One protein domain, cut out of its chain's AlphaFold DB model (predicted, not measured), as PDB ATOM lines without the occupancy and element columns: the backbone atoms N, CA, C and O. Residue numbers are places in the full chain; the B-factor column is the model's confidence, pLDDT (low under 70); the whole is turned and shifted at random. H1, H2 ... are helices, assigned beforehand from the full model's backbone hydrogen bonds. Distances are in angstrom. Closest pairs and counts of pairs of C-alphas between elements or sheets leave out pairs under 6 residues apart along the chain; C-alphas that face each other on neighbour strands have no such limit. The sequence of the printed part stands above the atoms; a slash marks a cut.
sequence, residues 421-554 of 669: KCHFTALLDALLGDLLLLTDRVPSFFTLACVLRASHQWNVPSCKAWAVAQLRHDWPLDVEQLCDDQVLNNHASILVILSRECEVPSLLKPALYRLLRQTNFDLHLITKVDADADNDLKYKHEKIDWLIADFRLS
ATOM      1  N   LYS A 421     215.730 183.065 200.049       96.19
ATOM      2  CA  LYS A 421     215.367 182.648 201.406       96.19
ATOM      3  C   LYS A 421     215.848 181.222 201.708       96.19
ATOM      4  O   LYS A 421     216.507 181.022 202.725       96.19
ATOM      5  N   CYS A 422     215.591 180.280 200.797       95.94
ATOM      6  CA  CYS A 422     215.919 178.859 200.964       95.94
ATOM      7  C   CYS A 422     217.415 178.584 201.147       95.94
ATOM      8  O   CYS A 422     217.828 177.740 201.936       95.94
ATOM      9  N   HIS A 423     218.267 179.343 200.459       97.19
ATOM     10  CA  HIS A 423     219.713 179.222 200.623       97.19
ATOM     11  C   HIS A 423     220.124 179.662 202.033       97.19
ATOM     12  O   HIS A 423     220.921 178.998 202.697       97.19
ATOM     13  N   PHE A 424     219.558 180.772 202.515       97.62
ATOM     14  CA  PHE A 424     219.894 181.296 203.834       97.62
ATOM     15  C   PHE A 424     219.380 180.400 204.959       97.62
ATOM     16  O   PHE A 424     220.127 180.134 205.900       97.62
ATOM     17  N   THR A 425     218.155 179.879 204.852       96.62
ATOM     18  CA  THR A 425     217.609 178.933 205.835       96.62
ATOM     19  C   THR A 425     218.431 177.649 205.883       96.62
ATOM     20  O   THR A 425     218.800 177.236 206.978       96.62
ATOM     21  N   ALA A 426     218.815 177.076 204.735       96.44
ATOM     22  CA  ALA A 426     219.706 175.913 204.680       96.44
ATOM     23  C   ALA A 426     221.053 176.170 205.374       96.44
ATOM     24  O   ALA A 426     221.557 175.317 206.102       96.44
ATOM     25  N   LEU A 427     221.642 177.354 205.175       97.44
ATOM     26  CA  LEU A 427     222.903 177.721 205.819       97.44
ATOM     27  C   LEU A 427     222.754 177.907 207.330       97.44
ATOM     28  O   LEU A 427     223.607 177.438 208.082       97.44
ATOM     29  N   LEU A 428     221.704 178.594 207.783       97.06
ATOM     30  CA  LEU A 428     221.446 178.745 209.214       97.06
ATOM     31  C   LEU A 428     221.186 177.391 209.864       97.06
ATOM     32  O   LEU A 428     221.667 177.149 210.963       97.06
ATOM     33  N   ASP A 429     220.501 176.491 209.172       95.38
ATOM     34  CA  ASP A 429     220.270 175.135 209.644       95.38
ATOM     35  C   ASP A 429     221.560 174.301 209.696       95.38
ATOM     36  O   ASP A 429     221.780 173.571 210.656       95.38
ATOM     37  N   ALA A 430     222.463 174.478 208.726       95.06
ATOM     38  CA  ALA A 430     223.808 173.910 208.764       95.06
ATOM     39  C   ALA A 430     224.629 174.444 209.944       95.06
ATOM     40  O   ALA A 430     225.365 173.702 210.577       95.06
ATOM     41  N   LEU A 431     224.552 175.740 210.237       94.56
ATOM     42  CA  LEU A 431     225.415 176.346 211.247       94.56
ATOM     43  C   LEU A 431     224.870 176.223 212.676       94.56
ATOM     44  O   LEU A 431     225.643 176.001 213.606       94.56
ATOM     45  N   LEU A 432     223.569 176.438 212.852       92.31
ATOM     46  CA  LEU A 432     222.887 176.548 214.146       92.31
ATOM     47  C   LEU A 432     221.944 175.381 214.422       92.31
ATOM     48  O   LEU A 432     221.608 175.144 215.580       92.31
ATOM     49  N   GLY A 433     221.447 174.744 213.365       85.19
ATOM     50  CA  GLY A 433     220.452 173.692 213.458       85.19
ATOM     51  C   GLY A 433     221.065 172.313 213.639       85.19
ATOM     52  O   GLY A 433     222.267 172.133 213.847       85.19
ATOM     53  N   ASP A 434     220.193 171.320 213.515       79.94
ATOM     54  CA  ASP A 434     220.563 169.925 213.702       79.94
ATOM     55  C   ASP A 434     221.302 169.359 212.488       79.94
ATOM     56  O   ASP A 434     221.872 168.286 212.591       79.94
ATOM     57  N   LEU A 435     221.364 170.049 211.343       84.50
ATOM     58  CA  LEU A 435     221.870 169.464 210.096       84.50
ATOM     59  C   LEU A 435     223.294 168.882 210.208       84.50
ATOM     60  O   LEU A 435     223.566 167.838 209.622       84.50
ATOM     61  N   LEU A 436     224.190 169.513 210.976       77.69
ATOM     62  CA  LEU A 436     225.533 168.967 211.251       77.69
ATOM     63  C   LEU A 436     225.573 167.973 212.422       77.69
ATOM     64  O   LEU A 436     226.565 167.266 212.584       77.69
ATOM     65  N   LEU A 437     224.529 167.944 213.247       80.75
ATOM     66  CA  LEU A 437     224.376 167.053 214.400       80.75
ATOM     67  C   LEU A 437     223.588 165.778 214.063       80.75
ATOM     68  O   LEU A 437     223.649 164.813 214.820       80.75
ATOM     69  N   LEU A 438     222.864 165.757 212.942       71.94
ATOM     70  CA  LEU A 438     222.110 164.615 212.437       71.94
ATOM     71  C   LEU A 438     223.081 163.528 211.959       71.94
ATOM     72  O   LEU A 438     223.380 163.417 210.775       71.94
ATOM     73  N   THR A 439     223.553 162.690 212.880       68.94
ATOM     74  CA  THR A 439     224.299 161.468 212.537       68.94
ATOM     75  C   THR A 439     223.428 160.443 211.818       68.94
ATOM     76  O   THR A 439     223.938 159.637 211.045       68.94
ATOM     77  N   ASP A 440     222.113 160.492 212.045       82.75
ATOM     78  CA  ASP A 440     221.202 159.402 211.678       82.75
ATOM     79  C   ASP A 440     220.385 159.689 210.410       82.75
ATOM     80  O   ASP A 440     219.660 158.818 209.931       82.75
ATOM     81  N   ARG A 441     220.459 160.911 209.861       86.06
ATOM     82  CA  ARG A 441     219.687 161.302 208.672       86.06
ATOM     83  C   ARG A 441     220.585 161.876 207.596       86.06
ATOM     84  O   ARG A 441     221.296 162.849 207.819       86.06
ATOM     85  N   VAL A 442     220.467 161.315 206.397       89.88
ATOM     86  CA  VAL A 442     221.147 161.831 205.210       89.88
ATOM     87  C   VAL A 442     220.362 163.042 204.687       89.88
ATOM     88  O   VAL A 442     219.140 162.943 204.503       89.88
ATOM     89  N   PRO A 443     221.006 164.200 204.475       93.31
ATOM     90  CA  PRO A 443     220.345 165.351 203.875       93.31
ATOM     91  C   PRO A 443     219.911 165.052 202.442       93.31
ATOM     92  O   PRO A 443     220.589 164.344 201.701       93.31
ATOM     93  N   SER A 444     218.776 165.615 202.028       93.12
ATOM     94  CA  SER A 444     218.362 165.536 200.629       93.12
ATOM     95  C   SER A 444     219.357 166.257 199.715       93.12
ATOM     96  O   SER A 444     220.009 167.227 200.124       93.12
ATOM     97  N   PHE A 445     219.419 165.837 198.447       93.88
ATOM     98  CA  PHE A 445     220.252 166.486 197.430       93.88
ATOM     99  C   PHE A 445     219.992 167.999 197.373       93.88
ATOM    100  O   PHE A 445     220.923 168.801 197.390       93.88
ATOM    101  N   PHE A 446     218.719 168.401 197.393       93.25
ATOM    102  CA  PHE A 446     218.335 169.809 197.354       93.25
ATOM    103  C   PHE A 446     218.788 170.590 198.592       93.25
ATOM    104  O   PHE A 446     219.209 171.736 198.465       93.25
ATOM    105  N   THR A 447     218.770 169.972 199.779       94.75
ATOM    106  CA  THR A 447     219.321 170.598 200.989       94.75
ATOM    107  C   THR A 447     220.822 170.831 200.835       94.75
ATOM    108  O   THR A 447     221.288 171.945 201.077       94.75
ATOM    109  N   LEU A 448     221.571 169.833 200.356       96.38
ATOM    110  CA  LEU A 448     223.004 169.980 200.079       96.38
ATOM    111  C   LEU A 448     223.283 171.060 199.026       96.38
ATOM    112  O   LEU A 448     224.204 171.857 199.206       96.38
ATOM    113  N   ALA A 449     222.472 171.136 197.969       96.31
ATOM    114  CA  ALA A 449     222.594 172.156 196.935       96.31
ATOM    115  C   ALA A 449     222.365 173.574 197.486       96.31
ATOM    116  O   ALA A 449     223.152 174.478 197.195       96.31
ATOM    117  N   CYS A 450     221.341 173.776 198.323       96.56
ATOM    118  CA  CYS A 450     221.098 175.059 198.987       96.56
ATOM    119  C   CYS A 450     222.246 175.438 199.933       96.56
ATOM    120  O   CYS A 450     222.707 176.578 199.886       96.56
ATOM    121  N   VAL A 451     222.762 174.493 200.734       97.31
ATOM    122  CA  VAL A 451     223.927 174.741 201.605       97.31
ATOM    123  C   VAL A 451     225.163 175.092 200.781       97.31
ATOM    124  O   VAL A 451     225.886 176.025 201.136       97.31
ATOM    125  N   LEU A 452     225.417 174.394 199.672       98.00
ATOM    126  CA  LEU A 452     226.572 174.661 198.817       98.00
ATOM    127  C   LEU A 452     226.496 176.064 198.190       98.00
ATOM    128  O   LEU A 452     227.449 176.833 198.327       98.00
ATOM    129  N   ARG A 453     225.349 176.450 197.613       97.69
ATOM    130  CA  ARG A 453     225.143 177.808 197.071       97.69
ATOM    131  C   ARG A 453     225.306 178.884 198.134       97.69
ATOM    132  O   ARG A 453     226.056 179.835 197.942       97.69
ATOM    133  N   ALA A 454     224.653 178.708 199.278       97.88
ATOM    134  CA  ALA A 454     224.707 179.652 200.385       97.88
ATOM    135  C   ALA A 454     226.120 179.831 200.950       97.88
ATOM    136  O   ALA A 454     226.590 180.949 201.165       97.88
ATOM    137  N   SER A 455     226.811 178.718 201.195       98.25
ATOM    138  CA  SER A 455     228.165 178.723 201.746       98.25
ATOM    139  C   SER A 455     229.188 179.285 200.764       98.25
ATOM    140  O   SER A 455     230.153 179.910 201.198       98.25
ATOM    141  N   HIS A 456     228.980 179.127 199.457       98.31
ATOM    142  CA  HIS A 456     229.776 179.826 198.459       98.31
ATOM    143  C   HIS A 456     229.469 181.331 198.451       98.31
ATOM    144  O   HIS A 456     230.382 182.134 198.637       98.31
ATOM    145  N   GLN A 457     228.191 181.705 198.333       97.94
ATOM    146  CA  GLN A 457     227.738 183.094 198.218       97.94
ATOM    147  C   GLN A 457     228.138 183.960 199.421       97.94
ATOM    148  O   GLN A 457     228.590 185.092 199.256       97.94
ATOM    149  N   TRP A 458     227.990 183.433 200.637       98.31
ATOM    150  CA  TRP A 458     228.319 184.140 201.878       98.31
ATOM    151  C   TRP A 458     229.640 183.674 202.495       98.31
ATOM    152  O   TRP A 458     229.864 183.873 203.688       98.31
ATOM    153  N   ASN A 459     230.518 183.061 201.693       98.19
ATOM    154  CA  ASN A 459     231.870 182.642 202.062       98.19
ATOM    155  C   ASN A 459     231.943 181.966 203.445       98.19
ATOM    156  O   ASN A 459     232.501 182.516 204.395       98.19
ATOM    157  N   VAL A 460     231.345 180.780 203.561       98.19
ATOM    158  CA  VAL A 460     231.348 179.925 204.758       98.19
ATOM    159  C   VAL A 460     232.103 178.627 204.439       98.19
ATOM    160  O   VAL A 460     231.478 177.600 204.146       98.19
ATOM    161  N   PRO A 461     233.452 178.628 204.465       97.94
ATOM    162  CA  PRO A 461     234.254 177.538 203.908       97.94
ATOM    163  C   PRO A 461     233.978 176.173 204.542       97.94
ATOM    164  O   PRO A 461     233.992 175.163 203.843       97.94
ATOM    165  N   SER A 462     233.680 176.128 205.846       96.75
ATOM    166  CA  SER A 462     233.379 174.874 206.549       96.75
ATOM    167  C   SER A 462     232.115 174.197 206.018       96.75
ATOM    168  O   SER A 462     232.112 172.988 205.804       96.75
ATOM    169  N   CYS A 463     231.057 174.970 205.759       96.94
ATOM    170  CA  CYS A 463     229.812 174.445 205.198       96.94
ATOM    171  C   CYS A 463     229.986 174.063 203.726       96.94
ATOM    172  O   CYS A 463     229.468 173.026 203.317       96.94
ATOM    173  N   LYS A 464     230.771 174.839 202.958       97.94
ATOM    174  CA  LYS A 464     231.111 174.508 201.565       97.94
ATOM    175  C   LYS A 464     231.839 173.166 201.493       97.94
ATOM    176  O   LYS A 464     231.417 172.279 200.760       97.94
ATOM    177  N   ALA A 465     232.894 172.993 202.292       97.00
ATOM    178  CA  ALA A 465     233.667 171.754 202.340       97.00
ATOM    179  C   ALA A 465     232.811 170.551 202.765       97.00
ATOM    180  O   ALA A 465     232.895 169.495 202.141       97.00
ATOM    181  N   TRP A 466     231.955 170.723 203.778       96.12
ATOM    182  CA  TRP A 466     231.028 169.683 204.220       96.12
ATOM    183  C   TRP A 466     230.031 169.289 203.123       96.12
ATOM    184  O   TRP A 466     229.929 168.108 202.801       96.12
ATOM    185  N   ALA A 467     229.353 170.255 202.494       96.94
ATOM    186  CA  ALA A 467     228.375 169.973 201.444       96.94
ATOM    187  C   ALA A 467     229.022 169.279 200.235       96.94
ATOM    188  O   ALA A 467     228.460 168.330 199.695       96.94
ATOM    189  N   VAL A 468     230.236 169.691 199.850       97.50
ATOM    190  CA  VAL A 468     231.004 169.023 198.786       97.50
ATOM    191  C   VAL A 468     231.377 167.593 199.173       97.50
ATOM    192  O   VAL A 468     231.283 166.706 198.332       97.50
ATOM    193  N   ALA A 469     231.788 167.345 200.419       95.94
ATOM    194  CA  ALA A 469     232.107 165.995 200.880       95.94
ATOM    195  C   ALA A 469     230.880 165.070 200.833       95.94
ATOM    196  O   ALA A 469     230.993 163.945 200.355       95.94
ATOM    197  N   GLN A 470     229.709 165.566 201.249       95.00
ATOM    198  CA  GLN A 470     228.446 164.823 201.165       95.00
ATOM    199  C   GLN A 470     228.036 164.567 199.708       95.00
ATOM    200  O   GLN A 470     227.736 163.438 199.341       95.00
ATOM    201  N   LEU A 471     228.118 165.574 198.834       96.00
ATOM    202  CA  LEU A 471     227.826 165.383 197.411       96.00
ATOM    203  C   LEU A 471     228.790 164.384 196.756       96.00
ATOM    204  O   LEU A 471     228.354 163.581 195.945       96.00
ATOM    205  N   ARG A 472     230.078 164.375 197.119       95.75
ATOM    206  CA  ARG A 472     231.051 163.392 196.602       95.75
ATOM    207  C   ARG A 472     230.765 161.962 197.044       95.75
ATOM    208  O   ARG A 472     231.141 161.042 196.328       95.75
ATOM    209  N   HIS A 473     230.130 161.771 198.197       93.25
ATOM    210  CA  HIS A 473     229.700 160.447 198.632       93.25
ATOM    211  C   HIS A 473     228.634 159.878 197.680       93.25
ATOM    212  O   HIS A 473     228.733 158.732 197.253       93.25
ATOM    213  N   ASP A 474     227.670 160.705 197.268       91.62
ATOM    214  CA  ASP A 474     226.606 160.299 196.338       91.62
ATOM    215  C   ASP A 474     227.065 160.326 194.861       91.62
ATOM    216  O   ASP A 474     226.493 159.667 193.981       91.62
ATOM    217  N   TRP A 475     228.122 161.087 194.573       93.88
ATOM    218  CA  TRP A 475     228.709 161.305 193.249       93.88
ATOM    219  C   TRP A 475     230.201 160.971 193.256       93.88
ATOM    220  O   TRP A 475     231.042 161.875 193.158       93.88
ATOM    221  N   PRO A 476     230.539 159.680 193.392       93.44
ATOM    222  CA  PRO A 476     231.918 159.261 193.540       93.44
ATOM    223  C   PRO A 476     232.727 159.552 192.275       93.44
ATOM    224  O   PRO A 476     232.230 159.472 191.150       93.44
ATOM    225  N   LEU A 477     233.998 159.889 192.485       91.06
ATOM    226  CA  LEU A 477     234.979 160.090 191.413       91.06
ATOM    227  C   LEU A 477     235.496 158.760 190.859       91.06
ATOM    228  O   LEU A 477     235.989 158.712 189.731       91.06
ATOM    229  N   ASP A 478     235.384 157.702 191.661       91.62
ATOM    230  CA  ASP A 478     235.854 156.368 191.330       91.62
ATOM    231  C   ASP A 478     234.841 155.663 190.432       91.62
ATOM    232  O   ASP A 478     233.670 155.497 190.779       91.62
ATOM    233  N   VAL A 479     235.318 155.191 189.280       90.94
ATOM    234  CA  VAL A 479     234.472 154.552 188.265       90.94
ATOM    235  C   VAL A 479     233.765 153.309 188.801       90.94
ATOM    236  O   VAL A 479     232.620 153.039 188.448       90.94
ATOM    237  N   GLU A 480     234.422 152.573 189.699       87.62
ATOM    238  CA  GLU A 480     233.874 151.361 190.314       87.62
ATOM    239  C   GLU A 480     232.674 151.648 191.231       87.62
ATOM    240  O   GLU A 480     231.845 150.768 191.457       87.62
ATOM    241  N   GLN A 481     232.556 152.879 191.734       87.31
ATOM    242  CA  GLN A 481     231.479 153.304 192.626       87.31
ATOM    243  C   GLN A 481     230.329 153.994 191.877       87.31
ATOM    244  O   GLN A 481     229.357 154.425 192.503       87.31
ATOM    245  N   LEU A 482     230.393 154.101 190.542       84.94
ATOM    246  CA  LEU A 482     229.305 154.651 189.734       84.94
ATOM    247  C   LEU A 482     228.085 153.716 189.770       84.94
ATOM    248  O   LEU A 482     227.875 152.875 188.899       84.94
ATOM    249  N   CYS A 483     227.259 153.883 190.799       79.94
ATOM    250  CA  CYS A 483     226.007 153.160 190.971       79.94
ATOM    251  C   CYS A 483     224.997 153.492 189.848       79.94
ATOM    252  O   CYS A 483     225.037 154.563 189.227       79.94
ATOM    253  N   ASP A 484     224.066 152.571 189.593       80.75
ATOM    254  CA  ASP A 484     222.886 152.780 188.741       80.75
ATOM    255  C   ASP A 484     221.701 153.318 189.547       80.75
ATOM    256  O   ASP A 484     220.591 152.797 189.480       80.75
ATOM    257  N   ASP A 485     221.956 154.349 190.346       85.06
ATOM    258  CA  ASP A 485     220.901 155.021 191.086       85.06
ATOM    259  C   ASP A 485     220.156 155.982 190.149       85.06
ATOM    260  O   ASP A 485     220.631 157.070 189.813       85.06
ATOM    261  N   GLN A 486     218.971 155.553 189.716       83.62
ATOM    262  CA  GLN A 486     218.094 156.342 188.858       83.62
ATOM    263  C   GLN A 486     217.679 157.668 189.512       83.62
ATOM    264  O   GLN A 486     217.526 158.662 188.806       83.62
ATOM    265  N   VAL A 487     217.560 157.721 190.846       84.25
ATOM    266  CA  VAL A 487     217.207 158.951 191.571       84.25
ATOM    267  C   VAL A 487     218.315 159.984 191.423       84.25
ATOM    268  O   VAL A 487     218.043 161.161 191.201       84.25
ATOM    269  N   LEU A 488     219.575 159.556 191.497       86.88
ATOM    270  CA  LEU A 488     220.696 160.474 191.329       86.88
ATOM    271  C   LEU A 488     220.858 160.935 189.882       86.88
ATOM    272  O   LEU A 488     221.259 162.077 189.665       86.88
ATOM    273  N   ASN A 489     220.517 160.099 188.897       88.25
ATOM    274  CA  ASN A 489     220.534 160.519 187.495       88.25
ATOM    275  C   ASN A 489     219.650 161.756 187.287       88.25
ATOM    276  O   ASN A 489     220.102 162.695 186.644       88.25
ATOM    277  N   ASN A 490     218.470 161.819 187.914       88.50
ATOM    278  CA  ASN A 490     217.539 162.956 187.819       88.50
ATOM    279  C   ASN A 490     218.098 164.280 188.380       88.50
ATOM    280  O   ASN A 490     217.517 165.342 188.177       88.50
ATOM    281  N   HIS A 491     219.214 164.238 189.110       91.81
ATOM    282  CA  HIS A 491     219.866 165.420 189.675       91.81
ATOM    283  C   HIS A 491     221.135 165.833 188.910       91.81
ATOM    284  O   HIS A 491     221.808 166.786 189.308       91.81
ATOM    285  N   ALA A 492     221.485 165.136 187.821       94.12
ATOM    286  CA  ALA A 492     222.733 165.356 187.092       94.12
ATOM    287  C   ALA A 492     222.838 166.771 186.504       94.12
ATOM    288  O   ALA A 492     223.852 167.438 186.703       94.12
ATOM    289  N   SER A 493     221.781 167.254 185.847       93.31
ATOM    290  CA  SER A 493     221.724 168.601 185.258       93.31
ATOM    291  C   SER A 493     221.927 169.698 186.311       93.31
ATOM    292  O   SER A 493     222.759 170.590 186.144       93.31
ATOM    293  N   ILE A 494     221.246 169.573 187.452       93.88
ATOM    294  CA  ILE A 494     221.362 170.501 188.584       93.88
ATOM    295  C   ILE A 494     222.779 170.483 189.148       93.88
ATOM    296  O   ILE A 494     223.320 171.532 189.491       93.88
ATOM    297  N   LEU A 495     223.396 169.303 189.252       96.06
ATOM    298  CA  LEU A 495     224.752 169.188 189.771       96.06
ATOM    299  C   LEU A 495     225.790 169.804 188.823       96.06
ATOM    300  O   LEU A 495     226.741 170.414 189.308       96.06
ATOM    301  N   VAL A 496     225.597 169.709 187.502       96.38
ATOM    302  CA  VAL A 496     226.431 170.422 186.517       96.38
ATOM    303  C   VAL A 496     226.374 171.927 186.780       96.38
ATOM    304  O   VAL A 496     227.420 172.543 186.998       96.38
ATOM    305  N   ILE A 497     225.169 172.497 186.874       96.00
ATOM    306  CA  ILE A 497     224.956 173.927 187.153       96.00
ATOM    307  C   ILE A 497     225.603 174.312 188.487       96.00
ATOM    308  O   ILE A 497     226.424 175.226 188.553       96.00
ATOM    309  N   LEU A 498     225.311 173.553 189.543       96.75
ATOM    310  CA  LEU A 498     225.817 173.787 190.892       96.75
ATOM    311  C   LEU A 498     227.350 173.735 190.954       96.75
ATOM    312  O   LEU A 498     227.970 174.555 191.630       96.75
ATOM    313  N   SER A 499     227.969 172.785 190.248       97.25
ATOM    314  CA  SER A 499     229.426 172.638 190.202       97.25
ATOM    315  C   SER A 499     230.107 173.863 189.591       97.25
ATOM    316  O   SER A 499     231.184 174.245 190.043       97.25
ATOM    317  N   ARG A 500     229.461 174.520 188.621       96.00
ATOM    318  CA  ARG A 500     229.955 175.752 188.003       96.00
ATOM    319  C   ARG A 500     229.694 176.966 188.878       96.00
ATOM    320  O   ARG A 500     230.634 177.677 189.211       96.00
ATOM    321  N   GLU A 501     228.441 177.162 189.286       96.31
ATOM    322  CA  GLU A 501     228.016 178.297 190.114       96.31
ATOM    323  C   GLU A 501     228.798 178.392 191.424       96.31
ATOM    324  O   GLU A 501     229.031 179.488 191.918       96.31
ATOM    325  N   CYS A 502     229.182 177.248 191.997       97.75
ATOM    326  CA  CYS A 502     229.896 177.186 193.269       97.75
ATOM    327  C   CYS A 502     231.395 176.906 193.125       97.75
ATOM    328  O   CYS A 502     232.054 176.667 194.143       97.75
ATOM    329  N   GLU A 503     231.937 176.905 191.904       97.19
ATOM    330  CA  GLU A 503     233.357 176.656 191.619       97.19
ATOM    331  C   GLU A 503     233.868 175.340 192.247       97.19
ATOM    332  O   GLU A 503     234.850 175.303 192.994       97.19
ATOM    333  N   VAL A 504     233.158 174.237 191.994       97.56
ATOM    334  CA  VAL A 504     233.496 172.882 192.462       97.56
ATOM    335  C   VAL A 504     233.687 171.942 191.261       97.56
ATOM    336  O   VAL A 504     232.897 171.013 191.064       97.56
ATOM    337  N   PRO A 505     234.759 172.121 190.463       95.62
ATOM    338  CA  PRO A 505     234.955 171.384 189.211       95.62
ATOM    339  C   PRO A 505     235.057 169.866 189.402       95.62
ATOM    340  O   PRO A 505     234.717 169.108 188.502       95.62
ATOM    341  N   SER A 506     235.438 169.388 190.593       95.88
ATOM    342  CA  SER A 506     235.479 167.947 190.877       95.88
ATOM    343  C   SER A 506     234.122 167.250 190.728       95.88
ATOM    344  O   SER A 506     234.089 166.049 190.519       95.88
ATOM    345  N   LEU A 507     233.006 167.971 190.877       96.88
ATOM    346  CA  LEU A 507     231.666 167.388 190.729       96.88
ATOM    347  C   LEU A 507     231.190 167.384 189.268       96.88
ATOM    348  O   LEU A 507     230.248 166.668 188.943       96.88
ATOM    349  N   LEU A 508     231.846 168.141 188.384       96.00
ATOM    350  CA  LEU A 508     231.398 168.351 187.009       96.00
ATOM    351  C   LEU A 508     231.498 167.075 186.165       96.00
ATOM    352  O   LEU A 508     230.533 166.695 185.509       96.00
ATOM    353  N   LYS A 509     232.643 166.386 186.213       96.12
ATOM    354  CA  LYS A 509     232.881 165.135 185.475       96.12
ATOM    355  C   LYS A 509     231.850 164.040 185.798       96.12
ATOM    356  O   LYS A 509     231.198 163.565 184.865       96.12
ATOM    357  N   PRO A 510     231.640 163.635 187.072       96.19
ATOM    358  CA  PRO A 510     230.624 162.634 187.389       96.19
ATOM    359  C   PRO A 510     229.202 163.119 187.083       96.19
ATOM    360  O   PRO A 510     228.379 162.310 186.657       96.19
ATOM    361  N   ALA A 511     228.914 164.418 187.226       96.06
ATOM    362  CA  ALA A 511     227.619 164.986 186.856       96.06
ATOM    363  C   ALA A 511     227.334 164.851 185.351       96.06
ATOM    364  O   ALA A 511     226.315 164.276 184.972       96.06
ATOM    365  N   LEU A 512     228.262 165.289 184.495       95.38
ATOM    366  CA  LEU A 512     228.147 165.172 183.039       95.38
ATOM    367  C   LEU A 512     228.059 163.711 182.587       95.38
ATOM    368  O   LEU A 512     227.266 163.386 181.705       95.38
ATOM    369  N   TYR A 513     228.824 162.809 183.210       95.38
ATOM    370  CA  TYR A 513     228.744 161.392 182.867       95.38
ATOM    371  C   TYR A 513     227.398 160.766 183.251       95.38
ATOM    372  O   TYR A 513     226.880 159.936 182.510       95.38
ATOM    373  N   ARG A 514     226.776 161.144 184.377       94.00
ATOM    374  CA  ARG A 514     225.412 160.661 184.664       94.00
ATOM    375  C   ARG A 514     224.369 161.299 183.756       94.00
ATOM    376  O   ARG A 514     223.438 160.606 183.359       94.00
ATOM    377  N   LEU A 515     224.547 162.564 183.381       93.12
ATOM    378  CA  LEU A 515     223.681 163.236 182.412       93.12
ATOM    379  C   LEU A 515     223.672 162.485 181.069       93.12
ATOM    380  O   LEU A 515     222.611 162.231 180.510       93.12
ATOM    381  N   LEU A 516     224.842 162.031 180.607       92.31
ATOM    382  CA  LEU A 516     224.995 161.186 179.417       92.31
ATOM    383  C   LEU A 516     224.187 159.876 179.482       92.31
ATOM    384  O   LEU A 516     223.744 159.368 178.453       92.31
ATOM    385  N   ARG A 517     224.017 159.304 180.679       89.62
ATOM    386  CA  ARG A 517     223.303 158.032 180.880       89.62
ATOM    387  C   ARG A 517     221.786 158.181 180.801       89.62
ATOM    388  O   ARG A 517     221.084 157.171 180.765       89.62
ATOM    389  N   GLN A 518     221.270 159.406 180.798       88.69
ATOM    390  CA  GLN A 518     219.850 159.655 180.609       88.69
ATOM    391  C   GLN A 518     219.482 159.526 179.128       88.69
ATOM    392  O   GLN A 518     220.201 159.989 178.248       88.69
ATOM    393  N   THR A 519     218.322 158.939 178.838       81.69
ATOM    394  CA  THR A 519     217.869 158.717 177.455       81.69
ATOM    395  C   THR A 519     217.590 160.018 176.700       81.69
ATOM    396  O   THR A 519     217.773 160.062 175.489       81.69
ATOM    397  N   ASN A 520     217.198 161.083 177.410       75.88
ATOM    398  CA  ASN A 520     216.690 162.323 176.810       75.88
ATOM    399  C   ASN A 520     217.469 163.584 177.225       75.88
ATOM    400  O   ASN A 520     216.935 164.685 177.082       75.88
ATOM    401  N   PHE A 521     218.680 163.448 177.787       72.38
ATOM    402  CA  PHE A 521     219.450 164.577 178.349       72.38
ATOM    403  C   PHE A 521     218.641 165.488 179.300       72.38
ATOM    404  O   PHE A 521     218.943 166.670 179.444       72.38
ATOM    405  N   ASP A 522     217.572 164.961 179.901       64.00
ATOM    406  CA  ASP A 522     216.594 165.714 180.693       64.00
ATOM    407  C   ASP A 522     215.965 166.947 180.014       64.00
ATOM    408  O   ASP A 522     215.272 167.715 180.681       64.00
ATOM    409  N   LEU A 523     216.095 167.124 178.690       65.31
ATOM    410  CA  LEU A 523     215.600 168.329 178.004       65.31
ATOM    411  C   LEU A 523     214.079 168.528 178.164       65.31
ATOM    412  O   LEU A 523     213.597 169.657 178.120       65.31
ATOM    413  N   HIS A 524     213.326 167.448 178.400       60.69
ATOM    414  CA  HIS A 524     211.867 167.474 178.563       60.69
ATOM    415  C   HIS A 524     211.357 167.277 180.005       60.69
ATOM    416  O   HIS A 524     210.175 167.508 180.264       60.69
ATOM    417  N   LEU A 525     212.200 166.859 180.955       56.69
ATOM    418  CA  LEU A 525     211.744 166.352 182.264       56.69
ATOM    419  C   LEU A 525     211.616 167.419 183.364       56.69
ATOM    420  O   LEU A 525     211.135 167.121 184.455       56.69
ATOM    421  N   ILE A 526     211.924 168.686 183.072       57.00
ATOM    422  CA  ILE A 526     211.819 169.781 184.058       57.00
ATOM    423  C   ILE A 526     210.360 170.051 184.476       57.00
ATOM    424  O   ILE A 526     210.108 170.747 185.457       57.00
ATOM    425  N   THR A 527     209.363 169.498 183.778       56.56
ATOM    426  CA  THR A 527     207.970 169.886 184.025       56.56
ATOM    427  C   THR A 527     207.461 169.515 185.417       56.56
ATOM    428  O   THR A 527     206.666 170.293 185.941       56.56
ATOM    429  N   LYS A 528     207.921 168.416 186.045       62.41
ATOM    430  CA  LYS A 528     207.555 168.028 187.427       62.41
ATOM    431  C   LYS A 528     208.578 167.069 188.049       62.41
ATOM    432  O   LYS A 528     208.319 165.875 188.168       62.41
ATOM    433  N   VAL A 529     209.742 167.562 188.471       63.62
ATOM    434  CA  VAL A 529     210.514 166.805 189.470       63.62
ATOM    435  C   VAL A 529     209.735 166.926 190.775       63.62
ATOM    436  O   VAL A 529     209.845 167.931 191.477       63.62
ATOM    437  N   ASP A 530     208.881 165.942 191.057       63.88
ATOM    438  CA  ASP A 530     208.175 165.855 192.329       63.88
ATOM    439  C   ASP A 530     209.237 165.712 193.424       63.88
ATOM    440  O   ASP A 530     209.740 164.623 193.696       63.88
ATOM    441  N   ALA A 531     209.595 166.828 194.065       60.66
ATOM    442  CA  ALA A 531     210.536 166.879 195.189       60.66
ATOM    443  C   ALA A 531     210.100 165.983 196.374       60.66
ATOM    444  O   ALA A 531     210.855 165.768 197.331       60.66
ATOM    445  N   ASP A 532     208.883 165.447 196.298       61.12
ATOM    446  CA  ASP A 532     208.257 164.545 197.252       61.12
ATOM    447  C   ASP A 532     208.513 163.057 196.939       61.12
ATOM    448  O   ASP A 532     208.341 162.232 197.828       61.12
ATOM    449  N   ALA A 533     209.006 162.696 195.745       64.81
ATOM    450  CA  ALA A 533     209.354 161.307 195.416       64.81
ATOM    451  C   ALA A 533     210.620 160.807 196.141       64.81
ATOM    452  O   ALA A 533     210.865 159.603 196.223       64.81
ATOM    453  N   ASP A 534     211.433 161.724 196.677       63.53
ATOM    454  CA  ASP A 534     212.583 161.375 197.505       63.53
ATOM    455  C   ASP A 534     212.087 160.963 198.901       63.53
ATOM    456  O   ASP A 534     211.538 161.802 199.626       63.53
ATOM    457  N   ASN A 535     212.263 159.672 199.221       67.31
ATOM    458  CA  ASN A 535     211.828 158.981 200.443       67.31
ATOM    459  C   ASN A 535     211.809 159.889 201.688       67.31
ATOM    460  O   ASN A 535     212.806 160.551 201.989       67.31
ATOM    461  N   ASP A 536     210.744 159.783 202.494       70.88
ATOM    462  CA  ASP A 536     210.544 160.484 203.782       70.88
ATOM    463  C   ASP A 536     211.699 160.323 204.798       70.88
ATOM    464  O   ASP A 536     211.745 160.999 205.826       70.88
ATOM    465  N   LEU A 537     212.656 159.435 204.524       77.56
ATOM    466  CA  LEU A 537     213.843 159.205 205.341       77.56
ATOM    467  C   LEU A 537     214.907 160.306 205.213       77.56
ATOM    468  O   LEU A 537     215.773 160.406 206.086       77.56
ATOM    469  N   LYS A 538     214.877 161.126 204.156       83.50
ATOM    470  CA  LYS A 538     215.880 162.180 203.961       83.50
ATOM    471  C   LYS A 538     215.491 163.477 204.649       83.50
ATOM    472  O   LYS A 538     214.343 163.919 204.613       83.50
ATOM    473  N   TYR A 539     216.482 164.133 205.242       86.62
ATOM    474  CA  TYR A 539     216.272 165.426 205.875       86.62
ATOM    475  C   TYR A 539     216.049 166.524 204.820       86.62
ATOM    476  O   TYR A 539     216.909 166.762 203.966       86.62
ATOM    477  N   LYS A 540     214.896 167.203 204.892       87.19
ATOM    478  CA  LYS A 540     214.531 168.359 204.060       87.19
ATOM    479  C   LYS A 540     214.430 169.588 204.968       87.19
ATOM    480  O   LYS A 540     213.588 169.617 205.862       87.19
ATOM    481  N   HIS A 541     215.292 170.586 204.763       86.75
ATOM    482  CA  HIS A 541     215.291 171.787 205.613       86.75
ATOM    483  C   HIS A 541     214.023 172.640 205.424       86.75
ATOM    484  O   HIS A 541     213.527 173.217 206.391       86.75
ATOM    485  N   GLU A 542     213.478 172.674 204.203       89.50
ATOM    486  CA  GLU A 542     212.168 173.228 203.855       89.50
ATOM    487  C   GLU A 542     211.679 172.660 202.510       89.50
ATOM    488  O   GLU A 542     212.426 171.972 201.806       89.50
ATOM    489  N   LYS A 543     210.421 172.940 202.147       88.31
ATOM    490  CA  LYS A 543     209.919 172.696 200.790       88.31
ATOM    491  C   LYS A 543     210.487 173.778 199.872       88.31
ATOM    492  O   LYS A 543     210.194 174.953 200.064       88.31
ATOM    493  N   ILE A 544     211.319 173.371 198.918       84.25
ATOM    494  CA  ILE A 544     212.028 174.292 198.030       84.25
ATOM    495  C   ILE A 544     211.295 174.341 196.695       84.25
ATOM    496  O   ILE A 544     211.234 173.339 195.980       84.25
ATOM    497  N   ASP A 545     210.792 175.521 196.349       85.31
ATOM    498  CA  ASP A 545     210.262 175.796 195.017       85.31
ATOM    499  C   ASP A 545     211.435 176.141 194.091       85.31
ATOM    500  O   ASP A 545     211.917 177.276 194.037       85.31
ATOM    501  N   TRP A 546     211.967 175.132 193.407       84.25
ATOM    502  CA  TRP A 546     213.017 175.329 192.412       84.25
ATOM    503  C   TRP A 546     212.444 175.997 191.163       84.25
ATOM    504  O   TRP A 546     211.393 175.607 190.653       84.25
ATOM    505  N   LEU A 547     213.133 177.023 190.672       87.62
ATOM    506  CA  LEU A 547     212.754 177.723 189.452       87.62
ATOM    507  C   LEU A 547     213.264 176.933 188.249       87.62
ATOM    508  O   LEU A 547     214.326 176.328 188.316       87.62
ATOM    509  N   ILE A 548     212.577 177.018 187.107       85.00
ATOM    510  CA  ILE A 548     213.027 176.399 185.841       85.00
ATOM    511  C   ILE A 548     214.468 176.819 185.498       85.00
ATOM    512  O   ILE A 548     215.252 176.019 184.992       85.00
ATOM    513  N   ALA A 549     214.836 178.062 185.824       85.00
ATOM    514  CA  ALA A 549     216.185 178.581 185.633       85.00
ATOM    515  C   ALA A 549     217.257 177.788 186.403       85.00
ATOM    516  O   ALA A 549     218.371 177.670 185.906       85.00
ATOM    517  N   ASP A 550     216.920 177.197 187.554       85.50
ATOM    518  CA  ASP A 550     217.854 176.405 188.364       85.50
ATOM    519  C   ASP A 550     218.198 175.042 187.720       85.50
ATOM    520  O   ASP A 550     219.141 174.378 188.152       85.50
ATOM    521  N   PHE A 551     217.435 174.625 186.700       87.25
ATOM    522  CA  PHE A 551     217.629 173.378 185.948       87.25
ATOM    523  C   PHE A 551     218.161 173.613 184.530       87.25
ATOM    524  O   PHE A 551     218.510 172.659 183.832       87.25
ATOM    525  N   ARG A 552     218.199 174.867 184.065       90.38
ATOM    526  CA  ARG A 552     218.572 175.177 182.687       90.38
ATOM    527  C   ARG A 552     220.087 175.107 182.531       90.38
ATOM    528  O   ARG A 552     220.808 175.989 182.990       90.38
ATOM    529  N   LEU A 553     220.557 174.071 181.841       93.00
ATOM    530  CA  LEU A 553     221.954 173.967 181.434       93.00
ATOM    531  C   LEU A 553     222.331 175.155 180.544       93.00
ATOM    532  O   LEU A 553     221.553 175.585 179.687       93.00
ATOM    533  N   SER A 554     223.537 175.683 180.747       93.19
ATOM    534  CA  SER A 554     224.082 176.687 179.841       93.19
ATOM    535  C   SER A 554     224.336 176.069 178.462       93.19
ATOM    536  O   SER A 554     224.523 174.856 178.344       93.19
TER     537      SER A 554
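What this domain is: This is residues 421 to 554 of the 669 residues of the protein "BTB domain-containing protein" of Botryobasidium botryosum FD-172 SS1 (UniProt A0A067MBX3). Two helical hairpins, H2 with H3 and H5 with H6, sit side by side as the core, with H1 crossing H2 at one end of the longest axis. Short H8 packs on H5, and the unnamed residues 529 to 547 run past the core on the side away from H3 and H6. The printed part has 134 residues with eight named helices, H1 to H8 in chain order, and no named strand; its class is all helix. It is compact, with a radius of gyration of the C-alphas of 14.1 A and spans of 41 by 31 by 29 A.

How they stand to each other: H1, residues 421 to 432, and H2, residues 445 to 457, touch about perpendicular at 88 degrees; their closest C-alphas, of His 423 and Cys 450, are 4.7 A apart. H2 and H3, residues 461 to 474, touch as a hairpin at a shallow tilt of 29 degrees, opposite ways, closest at the C-alphas of Ser 455 and Lys 464, 5.1 A apart. H4, residues 486 to 489, and H5, residues 492 to 501, meet only through their link. With residues 449 to 453 alone, H2 only just touches H5, with 3 pairs of C-alphas within 8 A; the closest, of Ala 449 and Leu 498, are 7.0 A apart. H5 and H6, residues 505 to 516, touch as a hairpin at a shallow tilt of 25 degrees, opposite ways, with the C-alphas of Ala 492 and Ala 511 closest at 4.9 A. H4 and H6 are close but not clearly touching, 5.6 A between the closest C-alphas, of Asn 489 and Arg 514. H8, residues 548 to 551, touches H5, with the C-alphas of Ile 494 and Phe 551 closest at 5.4 A. H7, residues 525 to 528, is close to H8 but not clearly touching, 7.0 A between the closest C-alphas, of Ile 526 and Ile 548. Every O i to N i+4 pair is within hydrogen-bond range in H1, H2, H3 and H5, against 6 of 8 in H6; H4, H7 and H8 are too short for such a pair.

Where its parts are: H1 begins at C-alpha 421 (215.367, 182.648, 201.406) and is 16.0 A long. H2 measures 18.2 A, H3 20.3 A, H4 5.0 A, H5 14.3 A, H6 17.3 A, H7 6.9 A and H8 5.5 A. H8 ends at C-alpha 551 (217.629, 173.378, 185.948).

The domain as a whole: The C-alphas farthest apart, of Leu 432 and Thr 519, are 41.1 A apart. The printed part has no cut; the links H1 to H2, H3 to H4 and H7 to H8 are long. Mean pLDDT of the printed part is 88.3, with residue 439 and residues 522 to 535 under 70.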